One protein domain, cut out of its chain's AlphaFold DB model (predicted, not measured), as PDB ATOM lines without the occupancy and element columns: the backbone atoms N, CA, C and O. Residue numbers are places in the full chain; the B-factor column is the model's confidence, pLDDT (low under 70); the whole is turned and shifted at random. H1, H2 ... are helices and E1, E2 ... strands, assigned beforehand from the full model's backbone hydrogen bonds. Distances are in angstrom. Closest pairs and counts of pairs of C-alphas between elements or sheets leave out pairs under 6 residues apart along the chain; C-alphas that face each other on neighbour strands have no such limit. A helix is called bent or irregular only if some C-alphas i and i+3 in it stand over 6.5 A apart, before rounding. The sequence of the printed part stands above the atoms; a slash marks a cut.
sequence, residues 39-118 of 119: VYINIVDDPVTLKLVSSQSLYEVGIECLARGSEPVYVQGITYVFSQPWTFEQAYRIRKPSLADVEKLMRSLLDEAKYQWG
ATOM      1  N   VAL A  39      90.759  96.094 103.885       98.25
ATOM      2  CA  VAL A  39      90.816  96.315 105.328       98.25
ATOM      3  C   VAL A  39      89.443  96.036 105.908       98.25
ATOM      4  O   VAL A  39      88.462  96.645 105.493       98.25
ATOM      5  N   TYR A  40      89.390  95.152 106.894       98.62
ATOM      6  CA  TYR A  40      88.158  94.617 107.453       98.62
ATOM      7  C   TYR A  40      88.025  94.952 108.934       98.62
ATOM      8  O   TYR A  40      88.996  94.902 109.689       98.62
ATOM      9  N   ILE A  41      86.809  95.265 109.361       98.44
ATOM     10  CA  ILE A  41      86.398  95.306 110.758       98.44
ATOM     11  C   ILE A  41      85.729  93.976 111.069       98.44
ATOM     12  O   ILE A  41      84.614  93.716 110.617       98.44
ATOM     13  N   ASN A  42      86.412  93.148 111.857       98.56
ATOM     14  CA  ASN A  42      85.873  91.864 112.291       98.56
ATOM     15  C   ASN A  42      85.464  91.959 113.757       98.56
ATOM     16  O   ASN A  42      86.187  92.526 114.589       98.56
ATOM     17  N   ILE A  43      84.296  91.397 114.057       98.06
ATOM     18  CA  ILE A  43      83.670  91.425 115.376       98.06
ATOM     19  C   ILE A  43      83.379  89.991 115.803       98.06
ATOM     20  O   ILE A  43      82.809  89.217 115.029       98.06
ATOM     21  N   VAL A  44      83.745  89.659 117.036       98.19
ATOM     22  CA  VAL A  44      83.347  88.420 117.710       98.19
ATOM     23  C   VAL A  44      82.236  88.683 118.726       98.19
ATOM     24  O   VAL A  44      82.043  89.822 119.153       98.19
ATOM     25  N   ASP A  45      81.487  87.651 119.098       96.69
ATOM     26  CA  ASP A  45      80.436  87.737 120.118       96.69
ATOM     27  C   ASP A  45      80.985  88.028 121.521       96.69
ATOM     28  O   ASP A  45      80.426  88.860 122.238       96.69
ATOM     29  N   ASP A  46      82.081  87.374 121.909       95.19
ATOM     30  CA  ASP A  46      82.720  87.542 123.209       95.19
ATOM     31  C   ASP A  46      84.246  87.273 123.164       95.19
ATOM     32  O   ASP A  46      84.744  86.591 122.263       95.19
ATOM     33  N   PRO A  47      85.029  87.814 124.121       91.69
ATOM     34  CA  PRO A  47      86.491  87.727 124.094       91.69
ATOM     35  C   PRO A  47      87.052  86.350 124.498       91.69
ATOM     36  O   PRO A  47      88.269  86.169 124.463       91.69
ATOM     37  N   VAL A  48      86.207  85.405 124.924       91.62
ATOM     38  CA  VAL A  48      86.600  84.055 125.351       91.62
ATOM     39  C   VAL A  48      86.375  83.049 124.227       91.62
ATOM     40  O   VAL A  48      87.292  82.299 123.898       91.62
ATOM     41  N   THR A  49      85.177  83.016 123.637       92.25
ATOM     42  CA  THR A  49      84.838  82.058 122.574       92.25
ATOM     43  C   THR A  49      85.336  82.508 121.204       92.25
ATOM     44  O   THR A  49      85.621  81.661 120.357       92.25
ATOM     45  N   LEU A  50      85.497  83.824 121.009       92.81
ATOM     46  CA  LEU A  50      85.994  84.447 119.780       92.81
ATOM     47  C   LEU A  50      85.210  84.037 118.526       92.81
ATOM     48  O   LEU A  50      85.768  83.976 117.425       92.81
ATOM     49  N   LYS A  51      83.914  83.751 118.659       96.50
ATOM     50  CA  LYS A  51      83.096  83.379 117.510       96.50
ATOM     51  C   LYS A  51      82.766  84.628 116.701       96.50
ATOM     52  O   LYS A  51      82.124  85.555 117.181       96.50
ATOM     53  N   LEU A  52      83.178  84.635 115.437       97.62
ATOM     54  CA  LEU A  52      82.904  85.733 114.510       97.62
ATOM     55  C   LEU A  52      81.402  85.912 114.274       97.62
ATOM     56  O   LEU A  52      80.692  84.958 113.949       97.62
ATOM     57  N   VAL A  53      80.947  87.157 114.388       97.56
ATOM     58  CA  VAL A  53      79.552  87.564 114.164       97.56
ATOM     59  C   VAL A  53      79.401  88.628 113.084       97.56
ATOM     60  O   VAL A  53      78.325  88.746 112.506       97.56
ATOM     61  N   SER A  54      80.461  89.382 112.786       97.62
ATOM     62  CA  SER A  54      80.479  90.349 111.689       97.62
ATOM     63  C   SER A  54      81.878  90.472 111.092       97.62
ATOM     64  O   SER A  54      82.884  90.298 111.783       97.62
ATOM     65  N   SER A  55      81.920  90.788 109.804       98.31
ATOM     66  CA  SER A  55      83.121  91.086 109.036       98.31
ATOM     67  C   SER A  55      82.717  92.014 107.899       98.31
ATOM     68  O   SER A  55      82.028  91.578 106.978       98.31
ATOM     69  N   GLN A  56      83.140  93.272 107.958       98.25
ATOM     70  CA  GLN A  56      82.833  94.282 106.941       98.25
ATOM     71  C   GLN A  56      84.115  94.980 106.505       98.25
ATOM     72  O   GLN A  56      84.937  95.348 107.340       98.25
ATOM     73  N   SER A  57      84.288  95.183 105.206       98.44
ATOM     74  CA  SER A  57      85.348  96.040 104.675       98.44
ATOM     75  C   SER A  57      85.160  97.493 105.131       98.44
ATOM     76  O   SER A  57      84.041  97.934 105.407       98.44
ATOM     77  N   LEU A  58      86.234  98.285 105.175       97.88
ATOM     78  CA  LEU A  58      86.128  99.720 105.460       97.88
ATOM     79  C   LEU A  58      85.260 100.447 104.432       97.88
ATOM     80  O   LEU A  58      84.609 101.428 104.784       97.88
ATOM     81  N   TYR A  59      85.233  99.963 103.190       98.31
ATOM     82  CA  TYR A  59      84.303 100.447 102.176       98.31
ATOM     83  C   TYR A  59      82.842 100.259 102.608       98.31
ATOM     84  O   TYR A  59      82.090 101.230 102.651       98.31
ATOM     85  N   GLU A  60      82.448  99.040 102.989       98.00
ATOM     86  CA  GLU A  60      81.080  98.741 103.442       98.00
ATOM     87  C   GLU A  60      80.707  99.543 104.692       98.00
ATOM     88  O   GLU A  60      79.616 100.108 104.754       98.00
ATOM     89  N   VAL A  61      81.634  99.664 105.648       97.62
ATOM     90  CA  VAL A  61      81.456 100.508 106.838       97.62
ATOM     91  C   VAL A  61      81.225 101.970 106.444       97.62
ATOM     92  O   VAL A  61      80.361 102.624 107.022       97.62
ATOM     93  N   GLY A  62      81.960 102.492 105.457       97.19
ATOM     94  CA  GLY A  62      81.791 103.860 104.963       97.19
ATOM     95  C   GLY A  62      80.420 104.099 104.329       97.19
ATOM     96  O   GLY A  62      79.760 105.087 104.649       97.19
ATOM     97  N   ILE A  63      79.958 103.172 103.487       96.50
ATOM     98  CA  ILE A  63      78.621 103.237 102.877       96.50
ATOM     99  C   ILE A  63      77.530 103.201 103.952       96.50
ATOM    100  O   ILE A  63      76.609 104.019 103.937       96.50
ATOM    101  N   GLU A  64      77.646 102.290 104.917       95.00
ATOM    102  CA  GLU A  64      76.686 102.168 106.013       95.00
ATOM    103  C   GLU A  64      76.683 103.406 106.924       95.00
ATOM    104  O   GLU A  64      75.617 103.869 107.333       95.00
ATOM    105  N   CYS A  65      77.860 103.970 107.203       95.00
ATOM    106  CA  CYS A  65      78.029 105.204 107.966       95.00
ATOM    107  C   CYS A  65      77.241 106.358 107.329       95.00
ATOM    108  O   CYS A  65      76.448 107.011 108.009       95.00
ATOM    109  N   LEU A  66      77.389 106.554 106.013       95.25
ATOM    110  CA  LEU A  66      76.645 107.573 105.269       95.25
ATOM    111  C   LEU A  66      75.139 107.303 105.264       95.25
ATOM    112  O   LEU A  66      74.356 108.217 105.506       95.25
ATOM    113  N   ALA A  67      74.725 106.053 105.045       92.75
ATOM    114  CA  ALA A  67      73.311 105.681 105.049       92.75
ATOM    115  C   ALA A  67      72.639 105.930 106.413       92.75
ATOM    116  O   ALA A  67      71.467 106.306 106.470       92.75
ATOM    117  N   ARG A  68      73.373 105.725 107.515       93.06
ATOM    118  CA  ARG A  68      72.901 105.982 108.885       93.06
ATOM    119  C   ARG A  68      73.039 107.448 109.306       93.06
ATOM    120  O   ARG A  68      72.315 107.882 110.199       93.06
ATOM    121  N   GLY A  69      73.960 108.195 108.698       94.00
ATOM    122  CA  GLY A  69      74.302 109.567 109.083       94.00
ATOM    123  C   GLY A  69      75.084 109.663 110.400       94.00
ATOM    124  O   GLY A  69      75.033 110.697 111.067       94.00
ATOM    125  N   SER A  70      75.769 108.594 110.815       93.25
ATOM    126  CA  SER A  70      76.484 108.525 112.098       93.25
ATOM    127  C   SER A  70      77.687 107.588 112.040       93.25
ATOM    128  O   SER A  70      77.592 106.514 111.443       93.25
ATOM    129  N   GLU A  71      78.776 107.949 112.726       90.94
ATOM    130  CA  GLU A  71      79.964 107.098 112.847       90.94
ATOM    131  C   GLU A  71      79.652 105.800 113.616       90.94
ATOM    132  O   GLU A  71      78.828 105.808 114.539       90.94
ATOM    133  N   PRO A  72      80.286 104.667 113.263       90.88
ATOM    134  CA  PRO A  72      80.211 103.465 114.079       90.88
ATOM    135  C   PRO A  72      80.940 103.678 115.412       90.88
ATOM    136  O   PRO A  72      81.903 104.439 115.488       90.88
ATOM    137  N   VAL A  73      80.510 102.958 116.447       91.25
ATOM    138  CA  VAL A  73      81.188 102.910 117.750       91.25
ATOM    139  C   VAL A  73      81.574 101.467 118.027       91.25
ATOM    140  O   VAL A  73      80.703 100.597 118.095       91.25
ATOM    141  N   TYR A  74      82.869 101.205 118.181       93.62
ATOM    142  CA  TYR A  74      83.379  99.847 118.338       93.62
ATOM    143  C   TYR A  74      83.762  99.522 119.780       93.62
ATOM    144  O   TYR A  74      84.333 100.333 120.510       93.62
ATOM    145  N   VAL A  75      83.505  98.276 120.187       94.06
ATOM    146  CA  VAL A  75      83.886  97.775 121.511       94.06
ATOM    147  C   VAL A  75      85.252  97.100 121.420       94.06
ATOM    148  O   VAL A  75      85.433  96.069 120.767       94.06
ATOM    149  N   GLN A  76      86.241  97.676 122.103       90.44
ATOM    150  CA  GLN A  76      87.561  97.059 122.216       90.44
ATOM    151  C   GLN A  76      87.473  95.719 122.956       90.44
ATOM    152  O   GLN A  76      86.667  95.547 123.864       90.44
ATOM    153  N   GLY A  77      88.327  94.768 122.583       92.50
ATOM    154  CA  GLY A  77      88.289  93.411 123.134       92.50
ATOM    155  C   GLY A  77      87.598  92.422 122.203       92.50
ATOM    156  O   GLY A  77      88.080  91.300 122.083       92.50
ATOM    157  N   ILE A  78      86.558  92.864 121.488       96.56
ATOM    158  CA  ILE A  78      85.754  92.018 120.589       96.56
ATOM    159  C   ILE A  78      85.710  92.516 119.141       96.56
ATOM    160  O   ILE A  78      85.329  91.768 118.250       96.56
ATOM    161  N   THR A  79      86.143  93.749 118.881       98.12
ATOM    162  CA  THR A  79      86.275  94.304 117.531       98.12
ATOM    163  C   THR A  79      87.727  94.671 117.256       98.12
ATOM    164  O   THR A  79      88.366  95.287 118.109       98.12
ATOM    165  N   TYR A  80      88.251  94.342 116.070       97.88
ATOM    166  CA  TYR A  80      89.555  94.827 115.594       97.88
ATOM    167  C   TYR A  80      89.594  94.992 114.069       97.88
ATOM    168  O   TYR A  80      88.690  94.562 113.357       97.88
ATOM    169  N   VAL A  81      90.670  95.625 113.593       98.19
ATOM    170  CA  VAL A  81      90.971  95.835 112.174       98.19
ATOM    171  C   VAL A  81      91.855  94.695 111.658       98.19
ATOM    172  O   VAL A  81      92.830  94.327 112.321       98.19
ATOM    173  N   PHE A  82      91.548  94.158 110.480       98.56
ATOM    174  CA  PHE A  82      92.220  93.011 109.870       98.56
ATOM    175  C   PHE A  82      92.495  93.225 108.382       98.56
ATOM    176  O   PHE A  82      91.808  93.996 107.721       98.56
ATOM    177  N   SER A  83      93.488  92.514 107.853       97.94
ATOM    178  CA  SER A  83      93.765  92.428 106.411       97.94
ATOM    179  C   SER A  83      92.978  91.322 105.703       97.94
ATOM    180  O   SER A  83      93.105  91.152 104.494       97.94
ATOM    181  N   GLN A  84      92.197  90.534 106.446       98.19
ATOM    182  CA  GLN A  84      91.354  89.474 105.904       98.19
ATOM    183  C   GLN A  84      89.962  89.507 106.544       98.19
ATOM    184  O   GLN A  84      89.841  89.825 107.736       98.19
ATOM    185  N   PRO A  85      88.912  89.158 105.781       98.31
ATOM    186  CA  PRO A  85      87.575  89.013 106.327       98.31
ATOM    187  C   PRO A  85      87.475  87.745 107.177       98.31
ATOM    188  O   PRO A  85      88.255  86.808 107.011       98.31
ATOM    189  N   TRP A  86      86.471  87.694 108.053       97.75
ATOM    190  CA  TRP A  86      86.081  86.484 108.787       97.75
ATOM    191  C   TRP A  86      87.245  85.767 109.494       97.75
ATOM    192  O   TRP A  86      87.305  84.540 109.540       97.75
ATOM    193  N   THR A  87      88.151  86.538 110.098       96.75
ATOM    194  CA  THR A  87      89.214  86.020 110.968       96.75
ATOM    195  C   THR A  87      89.354  86.871 112.226       96.75
ATOM    196  O   THR A  87      89.089  88.073 112.217       96.75
ATOM    197  N   PHE A  88      89.792  86.250 113.317       96.31
ATOM    198  CA  PHE A  88      90.210  86.953 114.530       96.31
ATOM    199  C   PHE A  88      91.643  86.591 114.941       96.31
ATOM    200  O   PHE A  88      92.068  86.808 116.078       96.31
ATOM    201  N   GLU A  89      92.412  86.034 114.003       96.38
ATOM    202  CA  GLU A  89      93.793  85.635 114.234       96.38
ATOM    203  C   GLU A  89      94.721  86.848 114.294       96.38
ATOM    204  O   GLU A  89      94.685  87.749 113.454       96.38
ATOM    205  N   GLN A  90      95.626  86.850 115.274       94.94
ATOM    206  CA  GLN A  90      96.537  87.978 115.478       94.94
ATOM    207  C   GLN A  90      97.474  88.226 114.288       94.94
ATOM    208  O   GLN A  90      97.904  89.362 114.104       94.94
ATOM    209  N   ALA A  91      97.767  87.199 113.483       97.25
ATOM    210  CA  ALA A  91      98.633  87.299 112.309       97.25
ATOM    211  C   ALA A  91      98.072  88.238 111.227       97.25
ATOM    212  O   ALA A  91      98.843  88.896 110.532       97.25
ATOM    213  N   TYR A  92      96.745  88.345 111.121       97.88
ATOM    214  CA  TYR A  92      96.068  89.218 110.156       97.88
ATOM    215  C   TYR A  92      95.634  90.552 110.766       97.88
ATOM    216  O   TYR A  92      95.034  91.383 110.086       97.88
ATOM    217  N   ARG A  93      95.908  90.774 112.058       97.12
ATOM    218  CA  ARG A  93      95.476  91.980 112.761       97.12
ATOM    219  C   ARG A  93      96.314  93.179 112.342       97.12
ATOM    220  O   ARG A  93      97.522  93.238 112.570       97.12
ATOM    221  N   ILE A  94      95.631  94.202 111.853       97.00
ATOM    222  CA  ILE A  94      96.212  95.497 111.535       97.00
ATOM    223  C   ILE A  94      96.249  96.352 112.810       97.00
ATOM    224  O   ILE A  94      95.284  96.438 113.573       97.00
ATOM    225  N   ARG A  95      97.399  96.980 113.077       94.50
ATOM    226  CA  ARG A  95      97.567  97.914 114.208       94.50
ATOM    227  C   ARG A  95      97.298  99.366 113.816       94.50
ATOM    228  O   ARG A  95      96.917 100.158 114.679       94.50
ATOM    229  N   LYS A  96      97.509  99.701 112.540       95.38
ATOM    230  CA  LYS A  96      97.260 101.018 111.950       95.38
ATOM    231  C   LYS A  96      96.580 100.858 110.580       95.38
ATOM    232  O   LYS A  96      97.182 100.211 109.730       95.38
ATOM    233  N   PRO A  97      95.371 101.416 110.372       95.06
ATOM    234  CA  PRO A  97      94.612 102.234 111.323       95.06
ATOM    235  C   PRO A  97      94.154 101.427 112.553       95.06
ATOM    236  O   PRO A  97      93.881 100.232 112.469       95.06
ATOM    237  N   SER A  98      94.138 102.071 113.722       95.00
ATOM    238  CA  SER A  98      93.483 101.521 114.916       95.00
ATOM    239  C   SER A  98      91.968 101.732 114.831       95.00
ATOM    240  O   SER A  98      91.515 102.517 114.004       95.00
ATOM    241  N   LEU A  99      91.171 101.111 115.711       95.75
ATOM    242  CA  LEU A  99      89.719 101.360 115.733       95.75
ATOM    243  C   LEU A  99      89.378 102.844 115.901       95.75
ATOM    244  O   LEU A  99      88.545 103.357 115.170       95.75
ATOM    245  N   ALA A 100      90.086 103.555 116.779       95.19
ATOM    246  CA  ALA A 100      89.877 104.990 116.960       95.19
ATOM    247  C   ALA A 100      90.269 105.808 115.715       95.19
ATOM    248  O   ALA A 100      89.703 106.870 115.471       95.19
ATOM    249  N   ASP A 101      91.248 105.342 114.930       95.88
ATOM    250  CA  ASP A 101      91.589 105.971 113.649       95.88
ATOM    251  C   ASP A 101      90.484 105.705 112.610       95.88
ATOM    252  O   ASP A 101      90.143 106.603 111.848       95.88
ATOM    253  N   VAL A 102      89.879 104.510 112.623       96.94
ATOM    254  CA  VAL A 102      88.728 104.165 111.773       96.94
ATOM    255  C   VAL A 102      87.499 104.999 112.135       96.94
ATOM    256  O   VAL A 102      86.888 105.573 111.244       96.94
ATOM    257  N   GLU A 103      87.147 105.126 113.414       96.56
ATOM    258  CA  GLU A 103      86.014 105.958 113.857       96.56
ATOM    259  C   GLU A 103      86.196 107.415 113.405       96.56
ATOM    260  O   GLU A 103      85.301 108.007 112.804       96.56
ATOM    261  N   LYS A 104      87.405 107.969 113.577       96.50
ATOM    262  CA  LYS A 104      87.753 109.305 113.064       96.50
ATOM    263  C   LYS A 104      87.647 109.398 111.545       96.50
ATOM    264  O   LYS A 104      87.156 110.407 111.051       96.50
ATOM    265  N   LEU A 105      88.102 108.382 110.813       97.19
ATOM    266  CA  LEU A 105      87.988 108.329 109.355       97.19
ATOM    267  C   LEU A 105      86.520 108.370 108.914       97.19
ATOM    268  O   LEU A 105      86.181 109.119 108.000       97.19
ATOM    269  N   MET A 106      85.648 107.621 109.592       97.88
ATOM    270  CA  MET A 106      84.211 107.605 109.305       97.88
ATOM    271  C   MET A 106      83.540 108.942 109.626       97.88
ATOM    272  O   MET A 106      82.681 109.386 108.866       97.88
ATOM    273  N   ARG A 107      83.974 109.633 110.685       97.25
ATOM    274  CA  ARG A 107      83.544 111.012 110.953       97.25
ATOM    275  C   ARG A 107      83.938 111.973 109.843       97.25
ATOM    276  O   ARG A 107      83.100 112.725 109.363       97.25
ATOM    277  N   SER A 108      85.200 111.922 109.419       97.56
ATOM    278  CA  SER A 108      85.689 112.770 108.334       97.56
ATOM    279  C   SER A 108      84.949 112.492 107.026       97.56
ATOM    280  O   SER A 108      84.685 113.425 106.280       97.56
ATOM    281  N   LEU A 109      84.568 111.235 106.765       97.62
ATOM    282  CA  LEU A 109      83.734 110.875 105.617       97.62
ATOM    283  C   LEU A 109      82.340 111.522 105.696       97.62
ATOM    284  O   LEU A 109      81.857 112.041 104.693       97.62
ATOM    285  N   LEU A 110      81.697 111.513 106.869       96.88
ATOM    286  CA  LEU A 110      80.404 112.181 107.071       96.88
ATOM    287  C   LEU A 110      80.507 113.693 106.863       96.88
ATOM    288  O   LEU A 110      79.654 114.285 106.203       96.88
ATOM    289  N   ASP A 111      81.551 114.314 107.411       96.88
ATOM    290  CA  ASP A 111      81.798 115.744 107.239       96.88
ATOM    291  C   ASP A 111      82.059 116.083 105.761       96.88
ATOM    292  O   ASP A 111      81.468 117.023 105.229       96.88
ATOM    293  N   GLU A 112      82.880 115.293 105.068       96.06
ATOM    294  CA  GLU A 112      83.141 115.446 103.634       96.06
ATOM    295  C   GLU A 112      81.846 115.342 102.814       96.06
ATOM    296  O   GLU A 112      81.552 116.215 101.992       96.06
ATOM    297  N   ALA A 113      81.023 114.323 103.080       94.56
ATOM    298  CA  ALA A 113      79.749 114.142 102.394       94.56
ATOM    299  C   ALA A 113      78.813 115.344 102.598       94.56
ATOM    300  O   ALA A 113      78.266 115.887 101.633       94.56
ATOM    301  N   LYS A 114      78.715 115.827 103.839       92.75
ATOM    302  CA  LYS A 114      77.858 116.954 104.202       92.75
ATOM    303  C   LYS A 114      78.322 118.277 103.592       92.75
ATOM    304  O   LYS A 114      77.498 119.054 103.113       92.75
ATOM    305  N   TYR A 115      79.621 118.576 103.647       93.12
ATOM    306  CA  TYR A 115      80.137 119.910 103.313       93.12
ATOM    307  C   TYR A 115      80.673 120.036 101.884       93.12
ATOM    308  O   TYR A 115      80.631 121.136 101.338       93.12
ATOM    309  N   GLN A 116      81.159 118.951 101.275       90.56
ATOM    310  CA  GLN A 116      81.739 118.978  99.924       90.56
ATOM    311  C   GLN A 116      80.823 118.348  98.879       90.56
ATOM    312  O   GLN A 116      80.794 118.788  97.728       90.56
ATOM    313  N   TRP A 117      80.080 117.302  99.245       90.44
ATOM    314  CA  TRP A 117      79.263 116.562  98.282       90.44
ATOM    315  C   TRP A 117      77.798 116.996  98.280       90.44
ATOM    316  O   TRP A 117      77.126 116.780  97.271       90.44
ATOM    317  N   GLY A 118      77.344 117.639  99.360       80.81
ATOM    318  CA  GLY A 118      75.970 118.110  99.524       80.81
ATOM    319  C   GLY A 118      74.969 116.968  99.691       80.81
ATOM    320  O   GLY A 118      73.843 117.089  99.203       80.81
TER     321      GLY A 118
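Overview. This is residues 39 to 118 of the 119 residues of an uncharacterized protein of Pseudomonas sp. TAD18 (UniProt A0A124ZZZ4). A small three-stranded antiparallel sheet fills one part of an elongated model, and two helices reach away from it toward the other end, meeting each other at a steep angle beyond the sheet. The longer helix, H2, reaches the far end, while the turn between E1 and E2 makes the opposite end. The printed part has 80 residues, with two named helices and three named strands in the chain order E1, E2, H1, E3, H2; the sheet order is E2, E1, E3, and the class is mixed, helices and strands. The whole is compact, with a radius of gyration of the C-alphas of 13.1 A, and its outline is a rod spanning 43 by 21 by 18 A.

Along the chain. The inner strand E1, residues 40 to 44, begins at C-alpha 40 (88.158, 94.617, 107.453). E2, residues 52 to 57, is 14.5 A long, and E3 holds residues 79 to 82. H1, residues 58 to 68, measures 15.0 A from first to last C-alpha. H2, residues 99 to 117, measures 25.4 A and ends at C-alpha 117 (79.263, 116.562, 98.282). H2 is neither bent nor irregular, but only just: C-alphas 114 and 117 are 6.1 A apart.

Arrangement. E1 and E2 form a hairpin, antiparallel at 168 degrees, with N 41 and O 56 within hydrogen-bond range at 2.8 A. E1 and E3 are antiparallel at 144 degrees, with N 40 and O 82 at 2.8 A and N 42 and O 80 at 3.1 A. E2 and E3 are the edge strands. E2, H1 and E3 form a split strand-helix-strand unit, two strands running the same way with a helix between them in the chain and E1 between them in the sheet; its crossover is right-handed. H1 is on the sheet but only grazes it, with residues 58 to 62. H2 is also on it and only grazes it, with residues 99 to 102; the closest C-alphas of E3 and H2 are those of Tyr 80 and Leu 99, 6.5 A apart. H2 touches H1 with residues 106 to 113 alone, the closest C-alphas being those of Leu 66 and Leu 110, 6.2 A apart. The two helices run the same way at a steep tilt of 56 degrees. In H1 and H2 every O i to N i+4 pair is within hydrogen-bond range.

Size, cuts and confidence. The two C-alphas farthest apart are those of Val 48 and Gly 118, 44.0 A. The printed part has no cut. The link from E3 to H2, residues 83 to 98, is long; that from E2 to H1 is tight. The mean pLDDT of the printed part is 95.7, and no printed residue is under 70.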